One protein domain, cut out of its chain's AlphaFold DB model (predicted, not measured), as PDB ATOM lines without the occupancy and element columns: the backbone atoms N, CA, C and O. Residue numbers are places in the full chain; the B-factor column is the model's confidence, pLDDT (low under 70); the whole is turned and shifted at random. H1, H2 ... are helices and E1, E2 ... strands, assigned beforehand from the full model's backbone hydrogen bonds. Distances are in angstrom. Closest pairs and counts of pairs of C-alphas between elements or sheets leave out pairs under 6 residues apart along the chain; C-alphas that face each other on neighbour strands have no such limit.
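What this domain is: This is residues 70 to 195 of the 214 residues of an uncharacterized protein of Pirellulaceae bacterium (UniProt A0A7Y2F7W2). Two four-stranded antiparallel sheets form a sandwich, partly face to face, and H1 covers the face of the first sheet that is turned away from the second. H2 folds back from H1 in a helical hairpin at the rim, off both sheets. The printed part has 126 residues, with eight strands followed by two helices, E1 to E8 and then H1 and H2. The sheet orders are E2 - E1 - E8 - E7 and E3 - E4 - E5 - E6, and the class is mixed, helices and strands. The whole is compact, with a radius of gyration of the C-alphas of 14.8 A, yet elongated, spanning 47 by 30 by 22 A.

Where its parts are: E1, residues 70 to 74, begins at C-alpha 70 (21.020, 27.757, 30.350), and E2 is residues 83 to 87. E3, residues 95 to 101, is 18.8 A long; E4, residues 112 to 122, is the longest strand at 32.0 A and begins at C-alpha 112 (28.279, 38.659, 47.140). E5, residues 128 to 136, is 26.0 A long and E6, residues 142 to 147, is 16.6 A. E7 is residues 153 to 157 and E8 residues 162 to 166. H1, residues 169 to 177, is 12.4 A long, and H2, residues 182 to 194, is 17.6 A, ending at C-alpha 194 (7.152, 36.719, 42.547).

How they stand to each other: E1 pairs antiparallel with E2 in a hairpin, N 71 to O 85 at 2.8 A, and with E8, N 72 to O 164 at 2.8 A. E7 and E8 are a hairpin, N 153 to O 165 at 2.8 A. E3, E4, E5 and E6 form a meander, each strand the antiparallel neighbour of the one before: N 97 to O 116 at 2.9 A, N 119 to O 131 at 2.8 A and N 132 to O 144 at 2.8 A. The two sheets face each other 9.5 A centre to centre, their strands at 19 degrees. H1 is on the sheet E2 E1 E8 E7 at a height of 7.9 A, over E8 and only just over E1, where 3 of its C-alphas fall; its closest C-alpha to E8 is that of Cys 172, 5.4 A from that of Gly 166. H2 touches H1 with residues 184 to 188 alone, opposite ways at a shallow tilt of 22 degrees; the closest C-alphas, of Met 177 and Ser 185, are 4.9 A apart. In H1 and H2 every O i to N i+4 pair is within hydrogen-bond range.

The domain as a whole: The C-alphas farthest apart, of Thr 106 and Asp 125, are 49.9 A apart. The printed part has no cut, and no link is long. Mean pLDDT of the printed part is 76.1; it is under 70 at residue 79 and residues 87 to 96, 101 to 109, 121 to 127 and 191 to 195.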
ATOM      1  N   LEU A  70      21.333  26.751  29.343       75.94
ATOM      2  CA  LEU A  70      21.020  27.757  30.350       75.94
ATOM      3  C   LEU A  70      21.842  27.492  31.601       75.94
ATOM      4  O   LEU A  70      21.881  26.373  32.105       75.94
ATOM      5  N   VAL A  71      22.463  28.544  32.117       78.81
ATOM      6  CA  VAL A  71      23.205  28.523  33.373       78.81
ATOM      7  C   VAL A  71      22.440  29.339  34.390       78.81
ATOM      8  O   VAL A  71      22.148  30.507  34.145       78.81
ATOM      9  N   LEU A  72      22.142  28.718  35.525       84.25
ATOM     10  CA  LEU A  72      21.630  29.361  36.719       84.25
ATOM     11  C   LEU A  72      22.769  29.526  37.723       84.25
ATOM     12  O   LEU A  72      23.443  28.556  38.055       84.25
ATOM     13  N   ILE A  73      22.953  30.741  38.231       85.25
ATOM     14  CA  ILE A  73      23.843  31.068  39.343       85.25
ATOM     15  C   ILE A  73      22.982  31.622  40.470       85.25
ATOM     16  O   ILE A  73      22.443  32.723  40.368       85.25
ATOM     17  N   ASP A  74      22.865  30.873  41.557       87.75
ATOM     18  CA  ASP A  74      22.221  31.337  42.779       87.75
ATOM     19  C   ASP A  74      23.288  31.696  43.823       87.75
ATOM     20  O   ASP A  74      24.005  30.808  44.293       87.75
ATOM     21  N   PRO A  75      23.406  32.978  44.204       81.19
ATOM     22  CA  PRO A  75      24.401  33.451  45.164       81.19
ATOM     23  C   PRO A  75      24.095  33.079  46.624       81.19
ATOM     24  O   PRO A  75      24.848  33.491  47.505       81.19
ATOM     25  N   ARG A  76      22.981  32.378  46.903       83.88
ATOM     26  CA  ARG A  76      22.529  32.027  48.264       83.88
ATOM     27  C   ARG A  76      22.566  33.221  49.228       83.88
ATOM     28  O   ARG A  76      23.082  33.141  50.339       83.88
ATOM     29  N   VAL A  77      22.050  34.354  48.756       79.94
ATOM     30  CA  VAL A  77      21.857  35.572  49.549       79.94
ATOM     31  C   VAL A  77      20.361  35.804  49.708       79.94
ATOM     32  O   VAL A  77      19.597  35.696  48.742       79.94
ATOM     33  N   ASP A  78      19.942  36.135  50.926       72.19
ATOM     34  CA  ASP A  78      18.549  36.447  51.219       72.19
ATOM     35  C   ASP A  78      18.049  37.594  50.345       72.19
ATOM     36  O   ASP A  78      18.711  38.617  50.183       72.19
ATOM     37  N   LYS A  79      16.854  37.410  49.774       68.75
ATOM     38  CA  LYS A  79      16.193  38.373  48.874       68.75
ATOM     39  C   LYS A  79      16.962  38.696  47.580       68.75
ATOM     40  O   LYS A  79      16.502  39.539  46.813       68.75
ATOM     41  N   ALA A  80      18.075  38.018  47.292       71.38
ATOM     42  CA  ALA A  80      18.740  38.104  45.997       71.38
ATOM     43  C   ALA A  80      18.105  37.125  45.002       71.38
ATOM     44  O   ALA A  80      17.863  35.959  45.327       71.38
ATOM     45  N   ASN A  81      17.863  37.602  43.780       72.25
ATOM     46  CA  ASN A  81      17.338  36.765  42.705       72.25
ATOM     47  C   ASN A  81      18.465  35.935  42.070       72.25
ATOM     48  O   ASN A  81      19.577  36.447  41.908       72.25
ATOM     49  N   PRO A  82      18.193  34.676  41.681       76.94
ATOM     50  CA  PRO A  82      19.146  33.883  40.920       76.94
ATOM     51  C   PRO A  82      19.363  34.514  39.545       76.94
ATOM     52  O   PRO A  82      18.452  35.097  38.946       76.94
ATOM     53  N   TRP A  83      20.566  34.353  39.011       77.62
ATOM     54  CA  TRP A  83      20.876  34.804  37.667       77.62
ATOM     55  C   TRP A  83      20.769  33.649  36.686       77.62
ATOM     56  O   TRP A  83      21.367  32.606  36.918       77.62
ATOM     57  N   ILE A  84      20.021  33.827  35.595       76.12
ATOM     58  CA  ILE A  84      19.901  32.811  34.547       76.12
ATOM     59  C   ILE A  84      20.263  33.437  33.210       76.12
ATOM     60  O   ILE A  84      19.667  34.437  32.813       76.12
ATOM     61  N   PHE A  85      21.218  32.849  32.504       70.94
ATOM     62  CA  PHE A  85      21.635  33.307  31.181       70.94
ATOM     63  C   PHE A  85      21.937  32.122  30.271       70.94
ATOM     64  O   PHE A  85      22.234  31.020  30.730       70.94
ATOM     65  N   ARG A  86      21.851  32.355  28.961       70.12
ATOM     66  CA  ARG A  86      22.254  31.366  27.959       70.12
ATOM     67  C   ARG A  86      23.740  31.489  27.693       70.12
ATOM     68  O   ARG A  86      24.255  32.593  27.506       70.12
ATOM     69  N   VAL A  87      24.404  30.350  27.615       66.12
ATOM     70  CA  VAL A  87      25.764  30.267  27.096       66.12
ATOM     71  C   VAL A  87      25.653  29.947  25.620       66.12
ATOM     72  O   VAL A  87      25.259  28.844  25.248       66.12
ATOM     73  N   LYS A  88      25.985  30.931  24.779       60.25
ATOM     74  CA  LYS A  88      26.076  30.706  23.337       60.25
ATOM     75  C   LYS A  88      27.234  29.755  23.071       60.25
ATOM     76  O   LYS A  88      28.356  30.002  23.523       60.25
ATOM     77  N   ASN A  89      26.972  28.704  22.304       51.47
ATOM     78  CA  ASN A  89      28.011  27.796  21.836       51.47
ATOM     79  C   ASN A  89      28.985  28.539  20.917       51.47
ATOM     80  O   ASN A  89      28.756  28.700  19.721       51.47
ATOM     81  N   SER A  90      30.105  28.990  21.468       46.72
ATOM     82  CA  SER A  90      31.228  29.474  20.680       46.72
ATOM     83  C   SER A  90      32.412  28.547  20.902       46.72
ATOM     84  O   SER A  90      32.936  28.451  22.009       46.72
ATOM     85  N   LYS A  91      32.877  27.916  19.814       40.72
ATOM     86  CA  LYS A  91      34.080  27.061  19.781       40.72
ATOM     87  C   LYS A  91      35.341  27.736  20.349       40.72
ATOM     88  O   LYS A  91      36.312  27.045  20.626       40.72
ATOM     89  N   PHE A  92      35.340  29.066  20.507       37.69
ATOM     90  CA  PHE A  92      36.509  29.848  20.925       37.69
ATOM     91  C   PHE A  92      36.221  30.937  21.972       37.69
ATOM     92  O   PHE A  92      37.153  31.592  22.436       37.69
ATOM     93  N   ARG A  93      34.958  31.175  22.351       46.94
ATOM     94  CA  ARG A  93      34.574  32.225  23.312       46.94
ATOM     95  C   ARG A  93      33.686  31.612  24.387       46.94
ATOM     96  O   ARG A  93      32.514  31.361  24.152       46.94
ATOM     97  N   GLY A  94      34.272  31.359  25.551       52.47
ATOM     98  CA  GLY A  94      33.523  30.982  26.745       52.47
ATOM     99  C   GLY A  94      32.474  32.020  27.139       52.47
ATOM    100  O   GLY A  94      32.549  33.183  26.739       52.47
ATOM    101  N   GLY A  95      31.519  31.586  27.956       64.94
ATOM    102  CA  GLY A  95      30.649  32.453  28.732       64.94
ATOM    103  C   GLY A  95      31.313  32.802  30.064       64.94
ATOM    104  O   GLY A  95      31.545  31.903  30.857       64.94
ATOM    105  N   GLY A  96      31.622  34.063  30.360       65.81
ATOM    106  CA  GLY A  96      32.272  34.418  31.627       65.81
ATOM    107  C   GLY A  96      31.961  35.836  32.074       65.81
ATOM    108  O   GLY A  96      31.681  36.702  31.253       65.81
ATOM    109  N   GLY A  97      31.993  36.084  33.378       71.81
ATOM    110  CA  GLY A  97      31.626  37.382  33.924       71.81
ATOM    111  C   GLY A  97      31.891  37.511  35.414       71.81
ATOM    112  O   GLY A  97      32.260  36.560  36.104       71.81
ATOM    113  N   THR A  98      31.716  38.732  35.908       72.44
ATOM    114  CA  THR A  98      31.654  39.015  37.343       72.44
ATOM    115  C   THR A  98      30.233  39.433  37.667       72.44
ATOM    116  O   THR A  98      29.718  40.393  37.103       72.44
ATOM    117  N   TYR A  99      29.604  38.682  38.555       73.31
ATOM    118  CA  TYR A  99      28.280  38.947  39.073       73.31
ATOM    119  C   TYR A  99      28.407  39.509  40.483       73.31
ATOM    120  O   TYR A  99      29.089  38.926  41.323       73.31
ATOM    121  N   GLN A 100      27.768  40.645  40.735       71.38
ATOM    122  CA  GLN A 100      27.758  41.294  42.040       71.38
ATOM    123  C   GLN A 100      26.318  41.364  42.538       71.38
ATOM    124  O   GLN A 100      25.432  41.853  41.838       71.38
ATOM    125  N   VAL A 101      26.094  40.858  43.743       69.19
ATOM    126  CA  VAL A 101      24.847  40.991  44.490       69.19
ATOM    127  C   VAL A 101      25.043  42.120  45.476       69.19
ATOM    128  O   VAL A 101      25.962  42.067  46.284       69.19
ATOM    129  N   GLY A 102      24.183  43.122  45.432       62.12
ATOM    130  CA  GLY A 102      24.215  44.270  46.328       62.12
ATOM    131  C   GLY A 102      23.069  45.221  46.001       62.12
ATOM    132  O   GLY A 102      22.367  45.000  45.005       62.12
ATOM    133  N   PRO A 103      22.847  46.255  46.822       52.81
ATOM    134  CA  PRO A 103      21.875  47.279  46.490       52.81
ATOM    135  C   PRO A 103      22.324  47.985  45.201       52.81
ATOM    136  O   PRO A 103      23.471  48.401  45.041       52.81
ATOM    137  N   VAL A 104      21.430  48.026  44.213       46.59
ATOM    138  CA  VAL A 104      21.742  48.598  42.900       46.59
ATOM    139  C   VAL A 104      21.832  50.117  43.046       46.59
ATOM    140  O   VAL A 104      20.859  50.746  43.448       46.59
ATOM    141  N   GLY A 105      22.972  50.709  42.676       49.19
ATOM    142  CA  GLY A 105      23.138  52.169  42.649       49.19
ATOM    143  C   GLY A 105      23.488  52.812  43.993       49.19
ATOM    144  O   GLY A 105      23.295  54.015  44.146       49.19
ATOM    145  N   THR A 106      23.995  52.037  44.951       55.88
ATOM    146  CA  THR A 106      24.530  52.534  46.228       55.88
ATOM    147  C   THR A 106      26.027  52.257  46.328       55.88
ATOM    148  O   THR A 106      26.476  51.223  45.839       55.88
ATOM    149  N   ASP A 107      26.773  53.101  47.042       62.41
ATOM    150  CA  ASP A 107      28.210  52.907  47.324       62.41
ATOM    151  C   ASP A 107      28.495  51.826  48.394       62.41
ATOM    152  O   ASP A 107      29.620  51.675  48.872       62.41
ATOM    153  N   GLU A 108      27.476  51.068  48.804       67.69
ATOM    154  CA  GLU A 108      27.620  49.966  49.751       67.69
ATOM    155  C   GLU A 108      28.387  48.783  49.139       67.69
ATOM    156  O   GLU A 108      28.285  48.481  47.947       67.69
ATOM    157  N   ALA A 109      29.146  48.073  49.980       66.69
ATOM    158  CA  ALA A 109      29.869  46.883  49.551       66.69
ATOM    159  C   ALA A 109      28.892  45.789  49.066       66.69
ATOM    160  O   ALA A 109      27.857  45.561  49.698       66.69
ATOM    161  N   PRO A 110      29.213  45.070  47.973       70.25
ATOM    162  CA  PRO A 110      28.363  43.994  47.484       70.25
ATOM    163  C   PRO A 110      28.268  42.867  48.521       70.25
ATOM    164  O   PRO A 110      29.271  42.417  49.069       70.25
ATOM    165  N   LEU A 111      27.050  42.370  48.736       78.38
ATOM    166  CA  LEU A 111      26.732  41.216  49.581       78.38
ATOM    167  C   LEU A 111      27.377  39.915  49.079       78.38
ATOM    168  O   LEU A 111      27.615  39.001  49.867       78.38
ATOM    169  N   ARG A 112      27.607  39.804  47.765       82.75
ATOM    170  CA  ARG A 112      28.279  38.659  47.140       82.75
ATOM    171  C   ARG A 112      28.921  39.071  45.827       82.75
ATOM    172  O   ARG A 112      28.296  39.759  45.024       82.75
ATOM    173  N   VAL A 113      30.113  38.565  45.550       83.50
ATOM    174  CA  VAL A 113      30.752  38.667  44.234       83.50
ATOM    175  C   VAL A 113      31.063  37.270  43.713       83.50
ATOM    176  O   VAL A 113      31.874  36.555  44.287       83.50
ATOM    177  N   VAL A 114      30.446  36.877  42.601       84.38
ATOM    178  CA  VAL A 114      30.699  35.601  41.923       84.38
ATOM    179  C   VAL A 114      31.399  35.877  40.599       84.38
ATOM    180  O   VAL A 114      30.824  36.468  39.688       84.38
ATOM    181  N   ARG A 115      32.649  35.443  40.466       85.06
ATOM    182  CA  ARG A 115      33.399  35.479  39.206       85.06
ATOM    183  C   ARG A 115      33.376  34.093  38.596       85.06
ATOM    184  O   ARG A 115      33.665  33.128  39.301       85.06
ATOM    185  N   PHE A 116      33.076  33.985  37.310       84.62
ATOM    186  CA  PHE A 116      33.100  32.699  36.622       84.62
ATOM    187  C   PHE A 116      33.578  32.816  35.171       84.62
ATOM    188  O   PHE A 116      33.405  33.851  34.530       84.62
ATOM    189  N   ASP A 117      34.167  31.739  34.659       81.00
ATOM    190  CA  ASP A 117      34.488  31.535  33.240       81.00
ATOM    191  C   ASP A 117      34.101  30.102  32.882       81.00
ATOM    192  O   ASP A 117      34.618  29.148  33.460       81.00
ATOM    193  N   LEU A 118      33.154  29.963  31.968       78.69
ATOM    194  CA  LEU A 118      32.559  28.708  31.561       78.69
ATOM    195  C   LEU A 118      32.799  28.485  30.070       78.69
ATOM    196  O   LEU A 118      32.436  29.306  29.228       78.69
ATOM    197  N   ARG A 119      33.381  27.340  29.724       73.50
ATOM    198  CA  ARG A 119      33.739  26.994  28.345       73.50
ATOM    199  C   ARG A 119      33.268  25.596  28.004       73.50
ATOM    200  O   ARG A 119      33.408  24.699  28.826       73.50
ATOM    201  N   LEU A 120      32.785  25.416  26.780       73.81
ATOM    202  CA  LEU A 120      32.620  24.093  26.191       73.81
ATOM    203  C   LEU A 120      33.932  23.710  25.496       73.81
ATOM    204  O   LEU A 120      34.410  24.428  24.617       73.81
ATOM    205  N   LEU A 121      34.526  22.607  25.929       68.31
ATOM    206  CA  LEU A 121      35.749  22.023  25.398       68.31
ATOM    207  C   LEU A 121      35.414  20.688  24.744       68.31
ATOM    208  O   LEU A 121      34.574  19.953  25.249       68.31
ATOM    209  N   ARG A 122      36.111  20.360  23.660       65.94
ATOM    210  CA  ARG A 122      36.048  19.037  23.040       65.94
ATOM    211  C   ARG A 122      37.376  18.330  23.241       65.94
ATOM    212  O   ARG A 122      38.422  18.895  22.917       65.94
ATOM    213  N   SER A 123      37.339  17.124  23.781       58.88
ATOM    214  CA  SER A 123      38.506  16.261  23.916       58.88
ATOM    215  C   SER A 123      38.813  15.531  22.606       58.88
ATOM    216  O   SER A 123      38.023  15.516  21.660       58.88
ATOM    217  N   LEU A 124      40.009  14.941  22.532       57.75
ATOM    218  CA  LEU A 124      40.511  14.280  21.322       57.75
ATOM    219  C   LEU A 124      39.735  13.004  20.958       57.75
ATOM    220  O   LEU A 124      39.689  12.638  19.789       57.75
ATOM    221  N   ASP A 125      39.107  12.357  21.938       64.94
ATOM    222  CA  ASP A 125      38.200  11.211  21.773       64.94
ATOM    223  C   ASP A 125      36.784  11.626  21.323       64.94
ATOM    224  O   ASP A 125      35.921  10.772  21.137       64.94
ATOM    225  N   GLY A 126      36.535  12.925  21.124       63.34
ATOM    226  CA  GLY A 126      35.259  13.455  20.644       63.34
ATOM    227  C   GLY A 126      34.227  13.733  21.738       63.34
ATOM    228  O   GLY A 126      33.132  14.193  21.413       63.34
ATOM    229  N   SER A 127      34.571  13.506  23.007       68.38
ATOM    230  CA  SER A 127      33.725  13.855  24.150       68.38
ATOM    231  C   SER A 127      33.707  15.373  24.380       68.38
ATOM    232  O   SER A 127      34.703  16.074  24.194       68.38
ATOM    233  N   ASP A 128      32.560  15.909  24.790       74.38
ATOM    234  CA  ASP A 128      32.416  17.328  25.118       74.38
ATOM    235  C   ASP A 128      32.419  17.523  26.643       74.38
ATOM    236  O   ASP A 128      31.864  16.714  27.386       74.38
ATOM    237  N   TYR A 129      33.035  18.605  27.117       73.81
ATOM    238  CA  TYR A 129      33.177  18.948  28.530       73.81
ATOM    239  C   TYR A 129      32.905  20.426  28.781       73.81
ATOM    240  O   TYR A 129      33.390  21.297  28.062       73.81
ATOM    241  N   TYR A 130      32.227  20.729  29.875       78.44
ATOM    242  CA  TYR A 130      32.218  22.051  30.469       78.44
ATOM    243  C   TYR A 130      33.415  22.238  31.384       78.44
ATOM    244  O   TYR A 130      33.568  21.532  32.379       78.44
ATOM    245  N   ARG A 131      34.233  23.241  31.086       79.38
ATOM    246  CA  ARG A 131      35.216  23.785  32.019       79.38
ATOM    247  C   ARG A 131      34.621  25.007  32.693       79.38
ATOM    248  O   ARG A 131      34.358  25.996  32.016       79.38
ATOM    249  N   LEU A 132      34.454  24.949  34.005       84.94
ATOM    250  CA  LEU A 132      33.976  26.045  34.834       84.94
ATOM    251  C   LEU A 132      35.076  26.476  35.802       84.94
ATOM    252  O   LEU A 132      35.464  25.725  36.692       84.94
ATOM    253  N   LEU A 133      35.533  27.713  35.661       83.81
ATOM    254  CA  LEU A 133      36.269  28.426  36.693       83.81
ATOM    255  C   LEU A 133      35.281  29.232  37.521       83.81
ATOM    256  O   LEU A 133      34.413  29.898  36.961       83.81
ATOM    257  N   THR A 134      35.394  29.200  38.843       89.69
ATOM    258  CA  THR A 134      34.543  29.997  39.733       89.69
ATOM    259  C   THR A 134      35.333  30.501  40.934       89.69
ATOM    260  O   THR A 134      36.094  29.756  41.540       89.69
ATOM    261  N   SER A 135      35.143  31.765  41.295       89.75
ATOM    262  CA  SER A 135      35.640  32.378  42.529       89.75
ATOM    263  C   SER A 135      34.500  33.153  43.179       89.75
ATOM    264  O   SER A 135      33.735  33.837  42.496       89.75
ATOM    265  N   VAL A 136      34.374  33.028  44.497       90.00
ATOM    266  CA  VAL A 136      33.334  33.684  45.291       90.00
ATOM    267  C   VAL A 136      34.003  34.581  46.323       90.00
ATOM    268  O   VAL A 136      34.900  34.127  47.028       90.00
ATOM    269  N   ASP A 137      33.600  35.849  46.374       89.12
ATOM    270  CA  ASP A 137      34.093  36.898  47.281       89.12
ATOM    271  C   ASP A 137      35.619  37.044  47.303       89.12
ATOM    272  O   ASP A 137      36.236  37.237  48.346       89.12
ATOM    273  N   GLY A 138      36.256  36.906  46.135       85.06
ATOM    274  CA  GLY A 138      37.717  36.964  46.022       85.06
ATOM    275  C   GLY A 138      38.440  35.753  46.619       85.06
ATOM    276  O   GLY A 138      39.669  35.740  46.676       85.06
ATOM    277  N   GLY A 139      37.701  34.720  47.029       87.75
ATOM    278  CA  GLY A 139      38.248  33.444  47.460       87.75
ATOM    279  C   GLY A 139      38.955  32.692  46.330       87.75
ATOM    280  O   GLY A 139      38.916  33.075  45.155       87.75
ATOM    281  N   LYS A 140      39.596  31.577  46.696       89.44
ATOM    282  CA  LYS A 140      40.347  30.729  45.761       89.44
ATOM    283  C   LYS A 140      39.482  30.338  44.558       89.44
ATOM    284  O   LYS A 140      38.361  29.862  44.724       89.44
ATOM    285  N   THR A 141      40.037  30.493  43.357       88.06
ATOM    286  CA  THR A 141      39.400  29.995  42.137       88.06
ATOM    287  C   THR A 141      39.368  28.470  42.159       88.06
ATOM    288  O   THR A 141      40.402  27.817  42.309       88.06
ATOM    289  N   VAL A 142      38.173  27.918  41.994       87.69
ATOM    290  CA  VAL A 142      37.914  26.492  41.819       87.69
ATOM    291  C   VAL A 142      37.712  26.224  40.335       87.69
ATOM    292  O   VAL A 142      37.010  26.976  39.658       87.69
ATOM    293  N   GLU A 143      38.338  25.163  39.836       83.56
ATOM    294  CA  GLU A 143      38.155  24.668  38.476       83.56
ATOM    295  C   GLU A 143      37.403  23.341  38.519       83.56
ATOM    296  O   GLU A 143      37.814  22.422  39.224       83.56
ATOM    297  N   ASN A 144      36.320  23.249  37.752       83.56
ATOM    298  CA  ASN A 144      35.567  22.024  37.538       83.56
ATOM    299  C   ASN A 144      35.563  21.685  36.049       83.56
ATOM    300  O   ASN A 144      35.316  22.556  35.211       83.56
ATOM    301  N   LEU A 145      35.806  20.417  35.731       80.50
ATOM    302  CA  LEU A 145      35.678  19.869  34.386       80.50
ATOM    303  C   LEU A 145      34.603  18.784  34.415       80.50
ATOM    304  O   LEU A 145      34.739  17.794  35.128       80.50
ATOM    305  N   ILE A 146      33.514  19.001  33.686       82.81
ATOM    306  CA  ILE A 146      32.282  18.214  33.799       82.81
ATOM    307  C   ILE A 146      31.883  17.775  32.401       82.81
ATOM    308  O   ILE A 146      31.809  18.603  31.500       82.81
ATOM    309  N   GLN A 147      31.655  16.482  32.188       80.56
ATOM    310  CA  GLN A 147      31.270  15.984  30.871       80.56
ATOM    311  C   GLN A 147      29.906  16.552  30.463       80.56
ATOM    312  O   GLN A 147      28.966  16.571  31.255       80.56
ATOM    313  N   TYR A 148      29.791  17.015  29.222       78.25
ATOM    314  CA  TYR A 148      28.526  17.476  28.682       78.25
ATOM    315  C   TYR A 148      27.660  16.286  28.271       78.25
ATOM    316  O   TYR A 148      27.997  15.530  27.362       78.25
ATOM    317  N   THR A 149      26.516  16.146  28.935       79.94
ATOM    318  CA  THR A 149      25.555  15.055  28.714       79.94
ATOM    319  C   THR A 149      24.268  15.517  28.023       79.94
ATOM    320  O   THR A 149      23.388  14.701  27.753       79.94
ATOM    321  N   GLY A 150      24.113  16.823  27.770       75.69
ATOM    322  CA  GLY A 150      22.855  17.421  27.304       75.69
ATOM    323  C   GLY A 150      21.750  17.490  28.365       75.69
ATOM    324  O   GLY A 150      20.655  17.968  28.070       75.69
ATOM    325  N   LYS A 151      22.015  17.017  29.588       83.56
ATOM    326  CA  LYS A 151      21.062  16.992  30.700       83.56
ATOM    327  C   LYS A 151      21.349  18.106  31.698       83.56
ATOM    328  O   LYS A 151      22.344  18.820  31.604       83.56
ATOM    329  N   THR A 152      20.432  18.252  32.645       86.88
ATOM    330  CA  THR A 152      20.607  19.150  33.781       86.88
ATOM    331  C   THR A 152      21.688  18.615  34.708       86.88
ATOM    332  O   THR A 152      21.587  17.483  35.174       86.88
ATOM    333  N   GLU A 153      22.681  19.443  35.003       88.75
ATOM    334  CA  GLU A 153      23.832  19.104  35.833       88.75
ATOM    335  C   GLU A 153      24.079  20.213  36.859       88.75
ATOM    336  O   GLU A 153      24.076  21.409  36.544       88.75
ATOM    337  N   VAL A 154      24.324  19.816  38.106       90.81
ATOM    338  CA  VAL A 154      24.745  20.737  39.166       90.81
ATOM    339  C   VAL A 154      26.263  20.840  39.111       90.81
ATOM    340  O   VAL A 154      26.971  19.912  39.489       90.81
ATOM    341  N   LEU A 155      26.768  21.975  38.630       87.75
ATOM    342  CA  LEU A 155      28.203  22.185  38.437       87.75
ATOM    343  C   LEU A 155      28.904  22.587  39.735       87.75
ATOM    344  O   LEU A 155      30.055  22.230  39.966       87.75
ATOM    345  N   VAL A 156      28.215  23.361  40.578       88.00
ATOM    346  CA  VAL A 156      28.694  23.773  41.901       88.00
ATOM    347  C   VAL A 156      27.525  23.737  42.869       88.00
ATOM    348  O   VAL A 156      26.499  24.361  42.614       88.00
ATOM    349  N   ALA A 157      27.699  23.078  44.011       89.50
ATOM    350  CA  ALA A 157      26.789  23.158  45.146       89.50
ATOM    351  C   ALA A 157      27.607  23.448  46.405       89.50
ATOM    352  O   ALA A 157      28.348  22.605  46.903       89.50
ATOM    353  N   SER A 158      27.506  24.674  46.905       87.00
ATOM    354  CA  SER A 158      28.195  25.109  48.118       87.00
ATOM    355  C   SER A 158      27.254  25.920  48.999       87.00
ATOM    356  O   SER A 158      26.173  26.315  48.569       87.00
ATOM    357  N   LYS A 159      27.684  26.222  50.228       85.56
ATOM    358  CA  LYS A 159      26.920  27.090  51.138       85.56
ATOM    359  C   LYS A 159      26.782  28.531  50.626       85.56
ATOM    360  O   LYS A 159      25.924  29.250  51.116       85.56
ATOM    361  N   THR A 160      27.616  28.953  49.675       86.94
ATOM    362  CA  THR A 160      27.719  30.351  49.225       86.94
ATOM    363  C   THR A 160      27.282  30.577  47.787       86.94
ATOM    364  O   THR A 160      26.968  31.698  47.421       86.94
ATOM    365  N   VAL A 161      27.285  29.544  46.951       89.31
ATOM    366  CA  VAL A 161      26.816  29.630  45.570       89.31
ATOM    367  C   VAL A 161      26.349  28.266  45.098       89.31
ATOM    368  O   VAL A 161      26.886  27.225  45.496       89.31
ATOM    369  N   THR A 162      25.353  28.255  44.230       91.50
ATOM    370  CA  THR A 162      24.968  27.072  43.469       91.50
ATOM    371  C   THR A 162      24.907  27.431  41.995       91.50
ATOM    372  O   THR A 162      24.319  28.444  41.623       91.50
ATOM    373  N   ILE A 163      25.580  26.633  41.171       89.69
ATOM    374  CA  ILE A 163      25.655  26.816  39.725       89.69
ATOM    375  C   ILE A 163      25.096  25.562  39.083       89.69
ATOM    376  O   ILE A 163      25.622  24.467  39.287       89.69
ATOM    377  N   VAL A 164      24.033  25.731  38.312       89.44
ATOM    378  CA  VAL A 164      23.345  24.648  37.614       89.44
ATOM    379  C   VAL A 164      23.326  24.961  36.137       89.44
ATOM    380  O   VAL A 164      23.141  26.112  35.742       89.44
ATOM    381  N   MET A 165      23.495  23.936  35.324       85.94
ATOM    382  CA  MET A 165      23.306  24.026  33.892       85.94
ATOM    383  C   MET A 165      22.209  23.075  33.449       85.94
ATOM    384  O   MET A 165      22.079  21.992  34.005       85.94
ATOM    385  N   GLY A 166      21.431  23.458  32.444       81.44
ATOM    386  CA  GLY A 166      20.374  22.611  31.917       81.44
ATOM    387  C   GLY A 166      19.793  23.119  30.601       81.44
ATOM    388  O   GLY A 166      20.173  24.190  30.116       81.44
ATOM    389  N   PRO A 167      18.876  22.338  30.007       76.38
ATOM    390  CA  PRO A 167      18.250  22.667  28.728       76.38
ATOM    391  C   PRO A 167      17.230  23.810  28.841       76.38
ATOM    392  O   PRO A 167      17.007  24.542  27.880       76.38
ATOM    393  N   ASP A 168      16.624  23.989  30.014       76.19
ATOM    394  CA  ASP A 168      15.600  24.993  30.279       76.19
ATOM    395  C   ASP A 168      15.732  25.561  31.707       76.19
ATOM    396  O   ASP A 168      16.344  24.962  32.595       76.19
ATOM    397  N   ALA A 169      15.163  26.747  31.937       75.19
ATOM    398  CA  ALA A 169      15.305  27.454  33.208       75.19
ATOM    399  C   ALA A 169      14.587  26.742  34.367       75.19
ATOM    400  O   ALA A 169      15.050  26.818  35.504       75.19
ATOM    401  N   LYS A 170      13.475  26.051  34.086       78.75
ATOM    402  CA  LYS A 170      12.715  25.310  35.096       78.75
ATOM    403  C   LYS A 170      13.554  24.148  35.623       78.75
ATOM    404  O   LYS A 170      13.721  24.029  36.832       78.75
ATOM    405  N   SER A 171      14.148  23.372  34.723       82.44
ATOM    406  CA  SER A 171      15.059  22.278  35.046       82.44
ATOM    407  C   SER A 171      16.240  22.756  35.897       82.44
ATOM    408  O   SER A 171      16.560  22.126  36.905       82.44
ATOM    409  N   CYS A 172      16.850  23.901  35.563       83.69
ATOM    410  CA  CYS A 172      17.932  24.473  36.373       83.69
ATOM    411  C   CYS A 172      17.483  24.838  37.797       83.69
ATOM    412  O   CYS A 172      18.220  24.615  38.756       83.69
ATOM    413  N   ILE A 173      16.283  25.402  37.947       83.06
ATOM    414  CA  ILE A 173      15.734  25.812  39.247       83.06
ATOM    415  C   ILE A 173      15.361  24.604  40.096       83.06
ATOM    416  O   ILE A 173      15.684  24.576  41.279       83.06
ATOM    417  N   GLU A 174      14.718  23.595  39.509       85.56
ATOM    418  CA  GLU A 174      14.384  22.349  40.203       85.56
ATOM    419  C   GLU A 174      15.643  21.638  40.701       85.56
ATOM    420  O   GLU A 174      15.726  21.275  41.874       85.56
ATOM    421  N   ALA A 175      16.667  21.526  39.853       89.50
ATOM    422  CA  ALA A 175      17.946  20.957  40.259       89.50
ATOM    423  C   ALA A 175      18.653  21.792  41.339       89.50
ATOM    424  O   ALA A 175      19.246  21.206  42.242       89.50
ATOM    425  N   ALA A 176      18.559  23.127  41.299       89.25
ATOM    426  CA  ALA A 176      19.091  23.991  42.354       89.25
ATOM    427  C   ALA A 176      18.350  23.798  43.688       89.25
ATOM    428  O   ALA A 176      18.999  23.611  44.714       89.25
ATOM    429  N   MET A 177      17.011  23.760  43.681       87.81
ATOM    430  CA  MET A 177      16.200  23.505  44.883       87.81
ATOM    431  C   MET A 177      16.531  22.153  45.522       87.81
ATOM    432  O   MET A 177      16.602  22.054  46.742       87.81
ATOM    433  N   ASN A 178      16.822  21.125  44.723       89.31
ATOM    434  CA  ASN A 178      17.227  19.817  45.251       89.31
ATOM    435  C   ASN A 178      18.561  19.849  46.022       89.31
ATOM    436  O   ASN A 178      18.860  18.908  46.753       89.31
ATOM    437  N   GLN A 179      19.367  20.908  45.881       89.56
ATOM    438  CA  GLN A 179      20.608  21.102  46.642       89.56
ATOM    439  C   GLN A 179      20.397  21.871  47.955       89.56
ATOM    440  O   GLN A 179      21.371  22.179  48.655       89.56
ATOM    441  N   TYR A 180      19.160  22.283  48.252       85.38
ATOM    442  CA  TYR A 180      18.833  23.260  49.289       85.38
ATOM    443  C   TYR A 180      18.041  22.641  50.436       85.38
ATOM    444  O   TYR A 180      17.311  21.669  50.270       85.38
ATOM    445  N   GLY A 181      18.148  23.265  51.611       83.00
ATOM    446  CA  GLY A 181      17.165  23.069  52.673       83.00
ATOM    447  C   GLY A 181      15.816  23.702  52.308       83.00
ATOM    448  O   GLY A 181      15.694  24.439  51.327       83.00
ATOM    449  N   GLU A 182      14.796  23.439  53.122       82.94
ATOM    450  CA  GLU A 182      13.422  23.902  52.885       82.94
ATOM    451  C   GLU A 182      13.313  25.437  52.796       82.94
ATOM    452  O   GLU A 182      12.661  25.963  51.894       82.94
ATOM    453  N   SER A 183      14.032  26.168  53.655       79.56
ATOM    454  CA  SER A 183      14.051  27.639  53.662       79.56
ATOM    455  C   SER A 183      14.629  28.237  52.372       79.56
ATOM    456  O   SER A 183      14.032  29.134  51.774       79.56
ATOM    457  N   ASP A 184      15.764  27.713  51.910       80.88
ATOM    458  CA  ASP A 184      16.442  28.159  50.686       80.88
ATOM    459  C   ASP A 184      15.642  27.789  49.431       80.88
ATOM    460  O   ASP A 184      15.559  28.573  48.482       80.88
ATOM    461  N   SER A 185      14.996  26.621  49.445       84.19
ATOM    462  CA  SER A 185      14.068  26.195  48.394       84.19
ATOM    463  C   SER A 185      12.872  27.136  48.289       84.19
ATOM    464  O   SER A 185      12.492  27.537  47.187       84.19
ATOM    465  N   GLN A 186      12.295  27.541  49.425       83.06
ATOM    466  CA  GLN A 186      11.182  28.485  49.449       83.06
ATOM    467  C   GLN A 186      11.608  29.874  48.961       83.06
ATOM    468  O   GLN A 186      10.881  30.489  48.180       83.06
ATOM    469  N   ARG A 187      12.802  30.354  49.343       82.00
ATOM    470  CA  ARG A 187      13.371  31.603  48.804       82.00
ATOM    471  C   ARG A 187      13.483  31.540  47.284       82.00
ATOM    472  O   ARG A 187      13.009  32.454  46.614       82.00
ATOM    473  N   LEU A 188      14.084  30.478  46.741       78.06
ATOM    474  CA  LEU A 188      14.283  30.338  45.297       78.06
ATOM    475  C   LEU A 188      12.941  30.249  44.548       78.06
ATOM    476  O   LEU A 188      12.778  30.878  43.503       78.06
ATOM    477  N   ARG A 189      11.953  29.548  45.117       77.88
ATOM    478  CA  ARG A 189      10.581  29.484  44.595       77.88
ATOM    479  C   ARG A 189       9.916  30.859  44.564       77.88
ATOM    480  O   ARG A 189       9.360  31.233  43.535       77.88
ATOM    481  N   ASN A 190      10.009  31.623  45.650       74.75
ATOM    482  CA  ASN A 190       9.449  32.973  45.727       74.75
ATOM    483  C   ASN A 190      10.156  33.925  44.748       74.75
ATOM    484  O   ASN A 190       9.498  34.702  44.066       74.75
ATOM    485  N   ALA A 191      11.483  33.834  44.621       69.25
ATOM    486  CA  ALA A 191      12.253  34.617  43.652       69.25
ATOM    487  C   ALA A 191      11.856  34.294  42.200       69.25
ATOM    488  O   ALA A 191      11.798  35.185  41.355       69.25
ATOM    489  N   TRP A 192      11.547  33.028  41.910       67.25
ATOM    490  CA  TRP A 192      11.093  32.593  40.591       67.25
ATOM    491  C   TRP A 192       9.664  33.031  40.254       67.25
ATOM    492  O   TRP A 192       9.407  33.439  39.121       67.25
ATOM    493  N   MET A 193       8.744  32.926  41.217       61.94
ATOM    494  CA  MET A 193       7.318  33.199  41.012       61.94
ATOM    495  C   MET A 193       6.977  34.691  41.120       61.94
ATOM    496  O   MET A 193       6.203  35.193  40.309       61.94
ATOM    497  N   ASP A 194       7.591  35.397  42.075       53.03
ATOM    498  CA  ASP A 194       7.152  36.719  42.547       53.03
ATOM    499  C   ASP A 194       8.299  37.749  42.655       53.03
ATOM    500  O   ASP A 194       8.099  38.868  43.136       53.03
ATOM    501  N   GLY A 195       9.521  37.398  42.237       48.91
ATOM    502  CA  GLY A 195      10.699  38.253  42.389       48.91
ATOM    503  C   GLY A 195      10.617  39.563  41.578       48.91
ATOM    504  O   GLY A 195      10.295  39.528  40.389       48.91
TER     505      GLY A 195